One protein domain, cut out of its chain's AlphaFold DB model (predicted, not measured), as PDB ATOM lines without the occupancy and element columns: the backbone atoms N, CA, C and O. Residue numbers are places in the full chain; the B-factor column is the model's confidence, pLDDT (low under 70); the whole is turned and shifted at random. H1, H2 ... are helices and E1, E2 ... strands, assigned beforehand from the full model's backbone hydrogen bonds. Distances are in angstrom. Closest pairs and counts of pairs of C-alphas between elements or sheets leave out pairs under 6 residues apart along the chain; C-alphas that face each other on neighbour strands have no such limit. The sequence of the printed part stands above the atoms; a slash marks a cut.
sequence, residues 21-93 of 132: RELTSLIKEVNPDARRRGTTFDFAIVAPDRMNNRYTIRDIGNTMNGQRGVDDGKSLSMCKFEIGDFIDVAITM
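Overview. This is residues 21 to 93 of the 132 residues of the protein "Sin3 associated polypeptide p18" of Ancylostoma caninum (UniProt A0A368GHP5). A strongly twisted three-stranded sheet has helix H1 across one face near one end, with tiny H2 beside that end; residues 65 to 85 loop round on H1's side. The printed part has 73 residues, in order H1 H2 E1 E2 E3; the sheet, E2 E1 E3, is antiparallel, the class mixed. It is elongated, 42 by 21 by 16 A, and only just compact, close to loose: radius of gyration of the C-alphas 13.2 A.

Along the chain. H1, residues 21 to 30, 14.8 A, begins at C-alpha 21 (-30.139, 18.034, -23.719). H2 is residues 32 to 35, 5.5 A. E1, residues 40 to 48, spans 25.9 A; E2, residues 55 to 64, 26.8 A, bends by 51 degrees at residue 60. E3, residues 86 to 92, 19.5 A, ends at C-alpha 92 (-31.175, 21.657, -8.642).

Arrangement. Hairpin E1 and E2 has N 43 and O 61 within hydrogen-bond range, 2.9 A; antiparallel E1 and E3 have N 44 and O 88, 2.9 A. H1 is on the sheet, height 10.1 A, across E1 at 83 degrees on the local plane; its closest C-alphas to E1 are Thr 24 and Phe 41, 7.1 A. H2 only grazes the sheet. In H1 every O i to N i+4 pair is within range; H2 is too short for one.

Size, cuts and confidence. The printed part has no cut; the E2 to E3 link is long; no printed residue is under 70.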
ATOM      1  N   ARG A  21     -30.843  16.757 -23.542       95.75
ATOM      2  CA  ARG A  21     -30.139  18.034 -23.719       95.75
ATOM      3  C   ARG A  21     -30.994  19.104 -24.404       95.75
ATOM      4  O   ARG A  21     -30.875  20.285 -24.063       95.75
ATOM      5  N   GLU A  22     -31.826  18.720 -25.364       96.06
ATOM      6  CA  GLU A  22     -32.757  19.638 -26.028       96.06
ATOM      7  C   GLU A  22     -33.879  20.054 -25.078       96.06
ATOM      8  O   GLU A  22     -34.125  21.252 -24.946       96.06
ATOM      9  N   LEU A  23     -34.448  19.116 -24.311       95.19
ATOM     10  CA  LEU A  23     -35.413  19.430 -23.247       95.19
ATOM     11  C   LEU A  23     -34.835  20.440 -22.247       95.19
ATOM     12  O   LEU A  23     -35.450  21.463 -21.952       95.19
ATOM     13  N   THR A  24     -33.604  20.213 -21.783       95.31
ATOM     14  CA  THR A  24     -32.891  21.152 -20.907       95.31
ATOM     15  C   THR A  24     -32.703  22.530 -21.545       95.31
ATOM     16  O   THR A  24     -32.720  23.544 -20.843       95.31
ATOM     17  N   SER A  25     -32.487  22.596 -22.860       93.81
ATOM     18  CA  SER A  25     -32.312  23.868 -23.570       93.81
ATOM     19  C   SER A  25     -33.619  24.661 -23.598       93.81
ATOM     20  O   SER A  25     -33.607  25.835 -23.238       93.81
ATOM     21  N   LEU A  26     -34.744  23.994 -23.871       92.75
ATOM     22  CA  LEU A  26     -36.081  24.595 -23.820       92.75
ATOM     23  C   LEU A  26     -36.437  25.092 -22.411       92.75
ATOM     24  O   LEU A  26     -36.893  26.220 -22.236       92.75
ATOM     25  N   ILE A  27     -36.155  24.301 -21.371       93.56
ATOM     26  CA  ILE A  27     -36.419  24.699 -19.977       93.56
ATOM     27  C   ILE A  27     -35.653  25.976 -19.608       93.56
ATOM     28  O   ILE A  27     -36.189  26.851 -18.931       93.56
ATOM     29  N   LYS A  28     -34.409  26.122 -20.073       93.19
ATOM     30  CA  LYS A  28     -33.590  27.320 -19.824       93.19
ATOM     31  C   LYS A  28     -34.113  28.568 -20.529       93.19
ATOM     32  O   LYS A  28     -33.772  29.677 -20.112       93.19
ATOM     33  N   GLU A  29     -34.881  28.431 -21.604       91.69
ATOM     34  CA  GLU A  29     -35.520  29.572 -22.265       91.69
ATOM     35  C   GLU A  29     -36.620  30.161 -21.380       91.69
ATOM     36  O   GLU A  29     -36.688  31.380 -21.238       91.69
ATOM     37  N   VAL A  30     -37.379  29.296 -20.702       90.06
ATOM     38  CA  VAL A  30     -38.503  29.670 -19.829       90.06
ATOM     39  C   VAL A  30     -38.058  30.012 -18.404       90.06
ATOM     40  O   VAL A  30     -38.633  30.897 -17.776       90.06
ATOM     41  N   ASN A  31     -37.023  29.344 -17.889       89.19
ATOM     42  CA  ASN A  31     -36.476  29.564 -16.551       89.19
ATOM     43  C   ASN A  31     -35.003  30.020 -16.627       89.19
ATOM     44  O   ASN A  31     -34.087  29.187 -16.644       89.19
ATOM     45  N   PRO A  32     -34.743  31.343 -16.663       90.12
ATOM     46  CA  PRO A  32     -33.391  31.889 -16.747       90.12
ATOM     47  C   PRO A  32     -32.477  31.479 -15.586       90.12
ATOM     48  O   PRO A  32     -31.273  31.317 -15.801       90.12
ATOM     49  N   ASP A  33     -33.019  31.248 -14.388       88.31
ATOM     50  CA  ASP A  33     -32.230  30.856 -13.210       88.31
ATOM     51  C   ASP A  33     -31.572  29.481 -13.394       88.31
ATOM     52  O   ASP A  33     -30.468  29.226 -12.897       88.31
ATOM     53  N   ALA A  34     -32.179  28.618 -14.211       91.12
ATOM     54  CA  ALA A  34     -31.644  27.306 -14.559       91.12
ATOM     55  C   ALA A  34     -30.411  27.374 -15.496       91.12
ATOM     56  O   ALA A  34     -29.731  26.369 -15.735       91.12
ATOM     57  N   ARG A  35     -30.057  28.563 -16.017       93.12
ATOM     58  CA  ARG A  35     -28.849  28.796 -16.841       93.12
ATOM     59  C   ARG A  35     -27.566  28.914 -16.024       93.12
ATOM     60  O   ARG A  35     -26.485  29.034 -16.603       93.12
ATOM     61  N   ARG A  36     -27.639  28.867 -14.692       92.81
ATOM     62  CA  ARG A  36     -26.449  28.884 -13.830       92.81
ATOM     63  C   ARG A  36     -25.600  27.638 -14.085       92.81
ATOM     64  O   ARG A  36     -26.123  26.524 -14.180       92.81
ATOM     65  N   ARG A  37     -24.286  27.812 -14.257       91.94
ATOM     66  CA  ARG A  37     -23.353  26.696 -14.490       91.94
ATOM     67  C   ARG A  37     -23.317  25.791 -13.262       91.94
ATOM     68  O   ARG A  37     -23.098  26.296 -12.170       91.94
ATOM     69  N   GLY A  38     -23.493  24.486 -13.451       91.00
ATOM     70  CA  GLY A  38     -23.619  23.516 -12.360       91.00
ATOM     71  C   GLY A  38     -25.052  23.217 -11.924       91.00
ATOM     72  O   GLY A  38     -25.234  22.461 -10.980       91.00
ATOM     73  N   THR A  39     -26.058  23.781 -12.599       94.88
ATOM     74  CA  THR A  39     -27.458  23.367 -12.408       94.88
ATOM     75  C   THR A  39     -27.657  21.971 -12.980       94.88
ATOM     76  O   THR A  39     -27.285  21.745 -14.135       94.88
ATOM     77  N   THR A  40     -28.230  21.059 -12.199       95.25
ATOM     78  CA  THR A  40     -28.602  19.714 -12.656       95.25
ATOM     79  C   THR A  40     -30.093  19.647 -12.961       95.25
ATOM     80  O   THR A  40     -30.896  20.347 -12.343       95.25
ATOM     81  N   PHE A  41     -30.435  18.826 -13.948       96.44
ATOM     82  CA  PHE A  41     -31.795  18.549 -14.391       96.44
ATOM     83  C   PHE A  41     -31.969  17.041 -14.357       96.44
ATOM     84  O   PHE A  41     -31.375  16.349 -15.185       96.44
ATOM     85  N   ASP A  42     -32.732  16.549 -13.395       96.94
ATOM     86  CA  ASP A  42     -33.032  15.132 -13.250       96.94
ATOM     87  C   ASP A  42     -34.415  14.875 -13.852       96.94
ATOM     88  O   ASP A  42     -35.386  15.549 -13.507       96.94
ATOM     89  N   PHE A  43     -34.483  13.948 -14.805       97.56
ATOM     90  CA  PHE A  43     -35.672  13.685 -15.606       97.56
ATOM     91  C   PHE A  43     -36.329  12.374 -15.196       97.56
ATOM     92  O   PHE A  43     -35.664  11.334 -15.097       97.56
ATOM     93  N   ALA A  44     -37.654  12.403 -15.090       97.75
ATOM     94  CA  ALA A  44     -38.475  11.221 -14.896       97.75
ATOM     95  C   ALA A  44     -39.706  11.237 -15.807       97.75
ATOM     96  O   ALA A  44     -40.288  12.282 -16.089       97.75
ATOM     97  N   ILE A  45     -40.120  10.057 -16.259       96.88
ATOM     98  CA  ILE A  45     -41.399   9.863 -16.945       96.88
ATOM     99  C   ILE A  45     -42.458   9.565 -15.894       96.88
ATOM    100  O   ILE A  45     -42.284   8.663 -15.071       96.88
ATOM    101  N   VAL A  46     -43.569  10.291 -15.961       95.19
ATOM    102  CA  VAL A  46     -44.755  10.080 -15.139       95.19
ATOM    103  C   VAL A  46     -45.863   9.536 -16.035       95.19
ATOM    104  O   VAL A  46     -46.464  10.270 -16.816       95.19
ATOM    105  N   ALA A  47     -46.129   8.239 -15.918       93.56
ATOM    106  CA  ALA A  47     -47.068   7.514 -16.769       93.56
ATOM    107  C   ALA A  47     -48.275   7.020 -15.955       93.56
ATOM    108  O   ALA A  47     -48.092   6.564 -14.817       93.56
ATOM    109  N   PRO A  48     -49.505   7.068 -16.500       91.00
ATOM    110  CA  PRO A  48     -50.650   6.431 -15.863       91.00
ATOM    111  C   PRO A  48     -50.450   4.911 -15.842       91.00
ATOM    112  O   PRO A  48     -50.150   4.284 -16.860       91.00
ATOM    113  N   ASP A  49     -50.622   4.297 -14.676       87.25
ATOM    114  CA  ASP A  49     -50.685   2.845 -14.570       87.25
ATOM    115  C   ASP A  49     -51.972   2.371 -15.265       87.25
ATOM    116  O   ASP A  49     -53.078   2.817 -14.967       87.25
ATOM    117  N   ARG A  50     -51.833   1.486 -16.255       82.06
ATOM    118  CA  ARG A  50     -52.976   0.993 -17.039       82.06
ATOM    119  C   ARG A  50     -53.875   0.063 -16.225       82.06
ATOM    120  O   ARG A  50     -55.030  -0.137 -16.589       82.06
ATOM    121  N   MET A  51     -53.343  -0.530 -15.159       83.38
ATOM    122  CA  MET A  51     -54.041  -1.517 -14.340       83.38
ATOM    123  C   MET A  51     -54.600  -0.906 -13.056       83.38
ATOM    124  O   MET A  51     -55.668  -1.304 -12.595       83.38
ATOM    125  N   ASN A  52     -53.911   0.088 -12.501       81.25
ATOM    126  CA  ASN A  52     -54.345   0.805 -11.308       81.25
ATOM    127  C   ASN A  52     -54.593   2.270 -11.658       81.25
ATOM    128  O   ASN A  52     -53.784   2.868 -12.340       81.25
ATOM    129  N   ASN A  53     -55.645   2.902 -11.133       81.94
ATOM    130  CA  ASN A  53     -55.911   4.335 -11.356       81.94
ATOM    131  C   ASN A  53     -54.924   5.244 -10.574       81.94
ATOM    132  O   ASN A  53     -55.318   6.025  -9.707       81.94
ATOM    133  N   ARG A  54     -53.624   5.055 -10.801       88.12
ATOM    134  CA  ARG A  54     -52.480   5.703 -10.159       88.12
ATOM    135  C   ARG A  54     -51.470   6.087 -11.235       88.12
ATOM    136  O   ARG A  54     -51.498   5.549 -12.332       88.12
ATOM    137  N   TYR A  55     -50.559   6.988 -10.900       90.06
ATOM    138  CA  TYR A  55     -49.417   7.306 -11.751       90.06
ATOM    139  C   TYR A  55     -48.167   6.614 -11.221       90.06
ATOM    140  O   TYR A  55     -47.992   6.463 -10.009       90.06
ATOM    141  N   THR A  56     -47.305   6.198 -12.140       92.88
ATOM    142  CA  THR A  56     -45.981   5.646 -11.855       92.88
ATOM    143  C   THR A  56     -44.923   6.610 -12.349       92.88
ATOM    144  O   THR A  56     -45.107   7.262 -13.374       92.88
ATOM    145  N   ILE A  57     -43.825   6.702 -11.605       94.81
ATOM    146  CA  ILE A  57     -42.692   7.564 -11.930       94.81
ATOM    147  C   ILE A  57     -41.494   6.670 -12.225       94.81
ATOM    148  O   ILE A  57     -41.254   5.691 -11.514       94.81
ATOM    149  N   ARG A  58     -40.764   6.990 -13.289       96.25
ATOM    150  CA  ARG A  58     -39.574   6.261 -13.719       96.25
ATOM    151  C   ARG A  58     -38.482   7.242 -14.111       96.25
ATOM    152  O   ARG A  58     -38.636   7.954 -15.098       96.25
ATOM    153  N   ASP A  59     -37.370   7.211 -13.393       97.19
ATOM    154  CA  ASP A  59     -36.200   8.024 -13.721       97.19
ATOM    155  C   ASP A  59     -35.590   7.583 -15.058       97.19
ATOM    156  O   ASP A  59     -35.453   6.383 -15.327       97.19
ATOM    157  N   ILE A  60     -35.226   8.547 -15.905       96.62
ATOM    158  CA  ILE A  60     -34.693   8.277 -17.253       96.62
ATOM    159  C   ILE A  60     -33.254   8.758 -17.454       96.62
ATOM    160  O   ILE A  60     -32.521   8.200 -18.283       96.62
ATOM    161  N   GLY A  61     -32.822   9.742 -16.669       96.50
ATOM    162  CA  GLY A  61     -31.457  10.251 -16.684       96.50
ATOM    163  C   GLY A  61     -31.374  11.688 -16.203       96.50
ATOM    164  O   GLY A  61     -32.369  12.273 -15.775       96.50
ATOM    165  N   ASN A  62     -30.182  12.265 -16.296       96.62
ATOM    166  CA  ASN A  62     -29.971  13.656 -15.930       96.62
ATOM    167  C   ASN A  62     -29.033  14.402 -16.875       96.62
ATOM    168  O   ASN A  62     -28.276  13.822 -17.647       96.62
ATOM    169  N   THR A  63     -29.088  15.726 -16.812       96.69
ATOM    170  CA  THR A  63     -28.153  16.596 -17.529       96.69
ATOM    171  C   THR A  63     -27.632  17.675 -16.593       96.69
ATOM    172  O   THR A  63     -28.278  18.024 -15.602       96.69
ATOM    173  N   MET A  64     -26.461  18.233 -16.897       95.62
ATOM    174  CA  MET A  64     -25.883  19.325 -16.117       95.62
ATOM    175  C   MET A  64     -25.537  20.506 -17.012       95.62
ATOM    176  O   MET A  64     -24.953  20.384 -18.087       95.62
ATOM    177  N   ASN A  65     -25.865  21.709 -16.561       94.12
ATOM    178  CA  ASN A  65     -25.514  22.898 -17.306       94.12
ATOM    179  C   ASN A  65     -24.008  23.194 -17.227       94.12
ATOM    180  O   ASN A  65     -23.457  23.427 -16.149       94.12
ATOM    181  N   GLY A  66     -23.358  23.259 -18.391       90.12
ATOM    182  CA  GLY A  66     -21.927  23.542 -18.519       90.12
ATOM    183  C   GLY A  66     -21.012  22.328 -18.330       90.12
ATOM    184  O   GLY A  66     -19.799  22.516 -18.237       90.12
ATOM    185  N   GLN A  67     -21.570  21.113 -18.287       92.31
ATOM    186  CA  GLN A  67     -20.832  19.851 -18.341       92.31
ATOM    187  C   GLN A  67     -21.619  18.840 -19.175       92.31
ATOM    188  O   GLN A  67     -22.818  18.691 -18.984       92.31
ATOM    189  N   ARG A  68     -20.943  18.142 -20.091       92.44
ATOM    190  CA  ARG A  68     -21.581  17.105 -20.905       92.44
ATOM    191  C   ARG A  68     -21.828  15.854 -20.059       92.44
ATOM    192  O   ARG A  68     -20.877  15.317 -19.488       92.44
ATOM    193  N   GLY A  69     -23.078  15.414 -19.992       92.75
ATOM    194  CA  GLY A  69     -23.499  14.172 -19.349       92.75
ATOM    195  C   GLY A  69     -23.499  12.985 -20.314       92.75
ATOM    196  O   GLY A  69     -23.491  13.150 -21.535       92.75
ATOM    197  N   VAL A  70     -23.516  11.769 -19.762       95.12
ATOM    198  CA  VAL A  70     -23.692  10.528 -20.545       95.12
ATOM    199  C   VAL A  70     -25.120  10.387 -21.076       95.12
ATOM    200  O   VAL A  70     -25.328   9.819 -22.145       95.12
ATOM    201  N   ASP A  71     -26.083  10.959 -20.355       97.00
ATOM    202  CA  ASP A  71     -27.510  10.884 -20.657       97.00
ATOM    203  C   ASP A  71     -27.991  12.018 -21.573       97.00
ATOM    204  O   ASP A  71     -29.102  11.950 -22.091       97.00
ATOM    205  N   ASP A  72     -27.149  13.019 -21.850       95.81
ATOM    206  CA  ASP A  72     -27.474  14.174 -22.699       95.81
ATOM    207  C   ASP A  72     -28.033  13.770 -24.071       95.81
ATOM    208  O   ASP A  72     -28.865  14.481 -24.631       95.81
ATOM    209  N   GLY A  73     -27.547  12.653 -24.621       96.94
ATOM    210  CA  GLY A  73     -27.939  12.131 -25.931       96.94
ATOM    211  C   GLY A  73     -29.098  11.134 -25.910       96.94
ATOM    212  O   GLY A  73     -29.461  10.637 -26.973       96.94
ATOM    213  N   LYS A  74     -29.669  10.805 -24.742       97.44
ATOM    214  CA  LYS A  74     -30.849   9.933 -24.670       97.44
ATOM    215  C   LYS A  74     -32.050  10.666 -25.252       97.44
ATOM    216  O   LYS A  74     -32.382  11.756 -24.788       97.44
ATOM    217  N   SER A  75     -32.694  10.061 -26.243       97.62
ATOM    218  CA  SER A  75     -33.946  10.558 -26.812       97.62
ATOM    219  C   SER A  75     -35.168  10.054 -26.044       97.62
ATOM    220  O   SER A  75     -35.112   9.019 -25.372       97.62
ATOM    221  N   LEU A  76     -36.309  10.727 -26.207       96.62
ATOM    222  CA  LEU A  76     -37.600  10.276 -25.673       96.62
ATOM    223  C   LEU A  76     -37.940   8.837 -26.100       96.62
ATOM    224  O   LEU A  76     -38.412   8.038 -25.288       96.62
ATOM    225  N   SER A  77     -37.623   8.471 -27.343       97.06
ATOM    226  CA  SER A  77     -37.776   7.105 -27.852       97.06
ATOM    227  C   SER A  77     -36.913   6.086 -27.103       97.06
ATOM    228  O   SER A  77     -37.414   5.023 -26.735       97.06
ATOM    229  N   MET A  78     -35.647   6.403 -26.801       96.94
ATOM    230  CA  MET A  78     -34.769   5.532 -26.002       96.94
ATOM    231  C   MET A  78     -35.277   5.372 -24.566       96.94
ATOM    232  O   MET A  78     -35.110   4.314 -23.958       96.94
ATOM    233  N   CYS A  79     -35.929   6.404 -24.035       96.38
ATOM    234  CA  CYS A  79     -36.517   6.416 -22.699       96.38
ATOM    235  C   CYS A  79     -37.884   5.713 -22.614       96.38
ATOM    236  O   CYS A  79     -38.439   5.617 -21.517       96.38
ATOM    237  N   LYS A  80     -38.401   5.175 -23.732       95.69
ATOM    238  CA  LYS A  80     -39.730   4.543 -23.833       95.69
ATOM    239  C   LYS A  80     -40.857   5.483 -23.394       95.69
ATOM    240  O   LYS A  80     -41.760   5.069 -22.670       95.69
ATOM    241  N   PHE A  81     -40.754   6.748 -23.783       95.88
ATOM    242  CA  PHE A  81     -41.842   7.705 -23.634       95.88
ATOM    243  C   PHE A  81     -42.999   7.328 -24.567       95.88
ATOM    244  O   PHE A  81     -42.767   6.983 -25.729       95.88
ATOM    245  N   GLU A  82     -44.233   7.399 -24.077       95.06
ATOM    246  CA  GLU A  82     -45.441   7.232 -24.882       95.06
ATOM    247  C   GLU A  82     -46.264   8.526 -24.896       95.06
ATOM    248  O   GLU A  82     -46.259   9.315 -23.954       95.06
ATOM    249  N   ILE A  83     -47.002   8.761 -25.984       93.25
ATOM    250  CA  ILE A  83     -47.917   9.907 -26.053       93.25
ATOM    251  C   ILE A  83     -48.981   9.748 -24.962       93.25
ATOM    252  O   ILE A  83     -49.691   8.744 -24.923       93.25
ATOM    253  N   GLY A  84     -49.108  10.767 -24.114       90.62
ATOM    254  CA  GLY A  84     -49.974  10.749 -22.934       90.62
ATOM    255  C   GLY A  84     -49.210  10.600 -21.617       90.62
ATOM    256  O   GLY A  84     -49.798  10.838 -20.562       90.62
ATOM    257  N   ASP A  85     -47.916  10.275 -21.673       94.12
ATOM    258  CA  ASP A  85     -47.021  10.387 -20.527       94.12
ATOM    259  C   ASP A  85     -46.655  11.853 -20.262       94.12
ATOM    260  O   ASP A  85     -46.590  12.686 -21.171       94.12
ATOM    261  N   PHE A  86     -46.351  12.158 -19.003       94.50
ATOM    262  CA  PHE A  86     -45.770  13.435 -18.598       94.50
ATOM    263  C   PHE A  86     -44.275  13.279 -18.318       94.50
ATOM    264  O   PHE A  86     -43.789  12.184 -18.027       94.50
ATOM    265  N   ILE A  87     -43.544  14.391 -18.372       95.56
ATOM    266  CA  ILE A  87     -42.140  14.459 -17.964       95.56
ATOM    267  C   ILE A  87     -42.058  15.348 -16.730       95.56
ATOM    268  O   ILE A  87     -42.446  16.514 -16.777       95.56
ATOM    269  N   ASP A  88     -41.544  14.791 -15.640       95.31
ATOM    270  CA  ASP A  88     -41.165  15.544 -14.451       95.31
ATOM    271  C   ASP A  88     -39.678  15.899 -14.530       95.31
ATOM    272  O   ASP A  88     -38.852  15.083 -14.958       95.31
ATOM    273  N   VAL A  89     -39.343  17.133 -14.150       95.38
ATOM    274  CA  VAL A  89     -37.964  17.624 -14.173       95.38
ATOM    275  C   VAL A  89     -37.636  18.309 -12.860       95.38
ATOM    276  O   VAL A  89     -38.107  19.413 -12.577       95.38
ATOM    277  N   ALA A  90     -36.758  17.684 -12.083       95.00
ATOM    278  CA  ALA A  90     -36.206  18.285 -10.883       95.00
ATOM    279  C   ALA A  90     -34.990  19.148 -11.252       95.00
ATOM    280  O   ALA A  90     -33.998  18.660 -11.795       95.00
ATOM    281  N   ILE A  91     -35.062  20.448 -10.956       94.06
ATOM    282  CA  ILE A  91     -33.991  21.412 -11.238       94.06
ATOM    283  C   ILE A  91     -33.269  21.746  -9.934       94.06
ATOM    284  O   ILE A  91     -33.832  22.405  -9.059       94.06
ATOM    285  N   THR A  92     -31.998  21.355  -9.820       94.00
ATOM    286  CA  THR A  92     -31.175  21.657  -8.642       94.00
ATOM    287  C   THR A  92     -30.097  22.672  -8.995       94.00
ATOM    288  O   THR A  92     -29.135  22.379  -9.704       94.00
ATOM    289  N   MET A  93     -30.245  23.897  -8.488       89.12
ATOM    290  CA  MET A  93     -29.260  24.959  -8.683       89.12
ATOM    291  C   MET A  93     -28.033  24.785  -7.765       89.12
ATOM    292  O   MET A  93     -28.172  24.443  -6.584       89.12
TER     293      MET A  93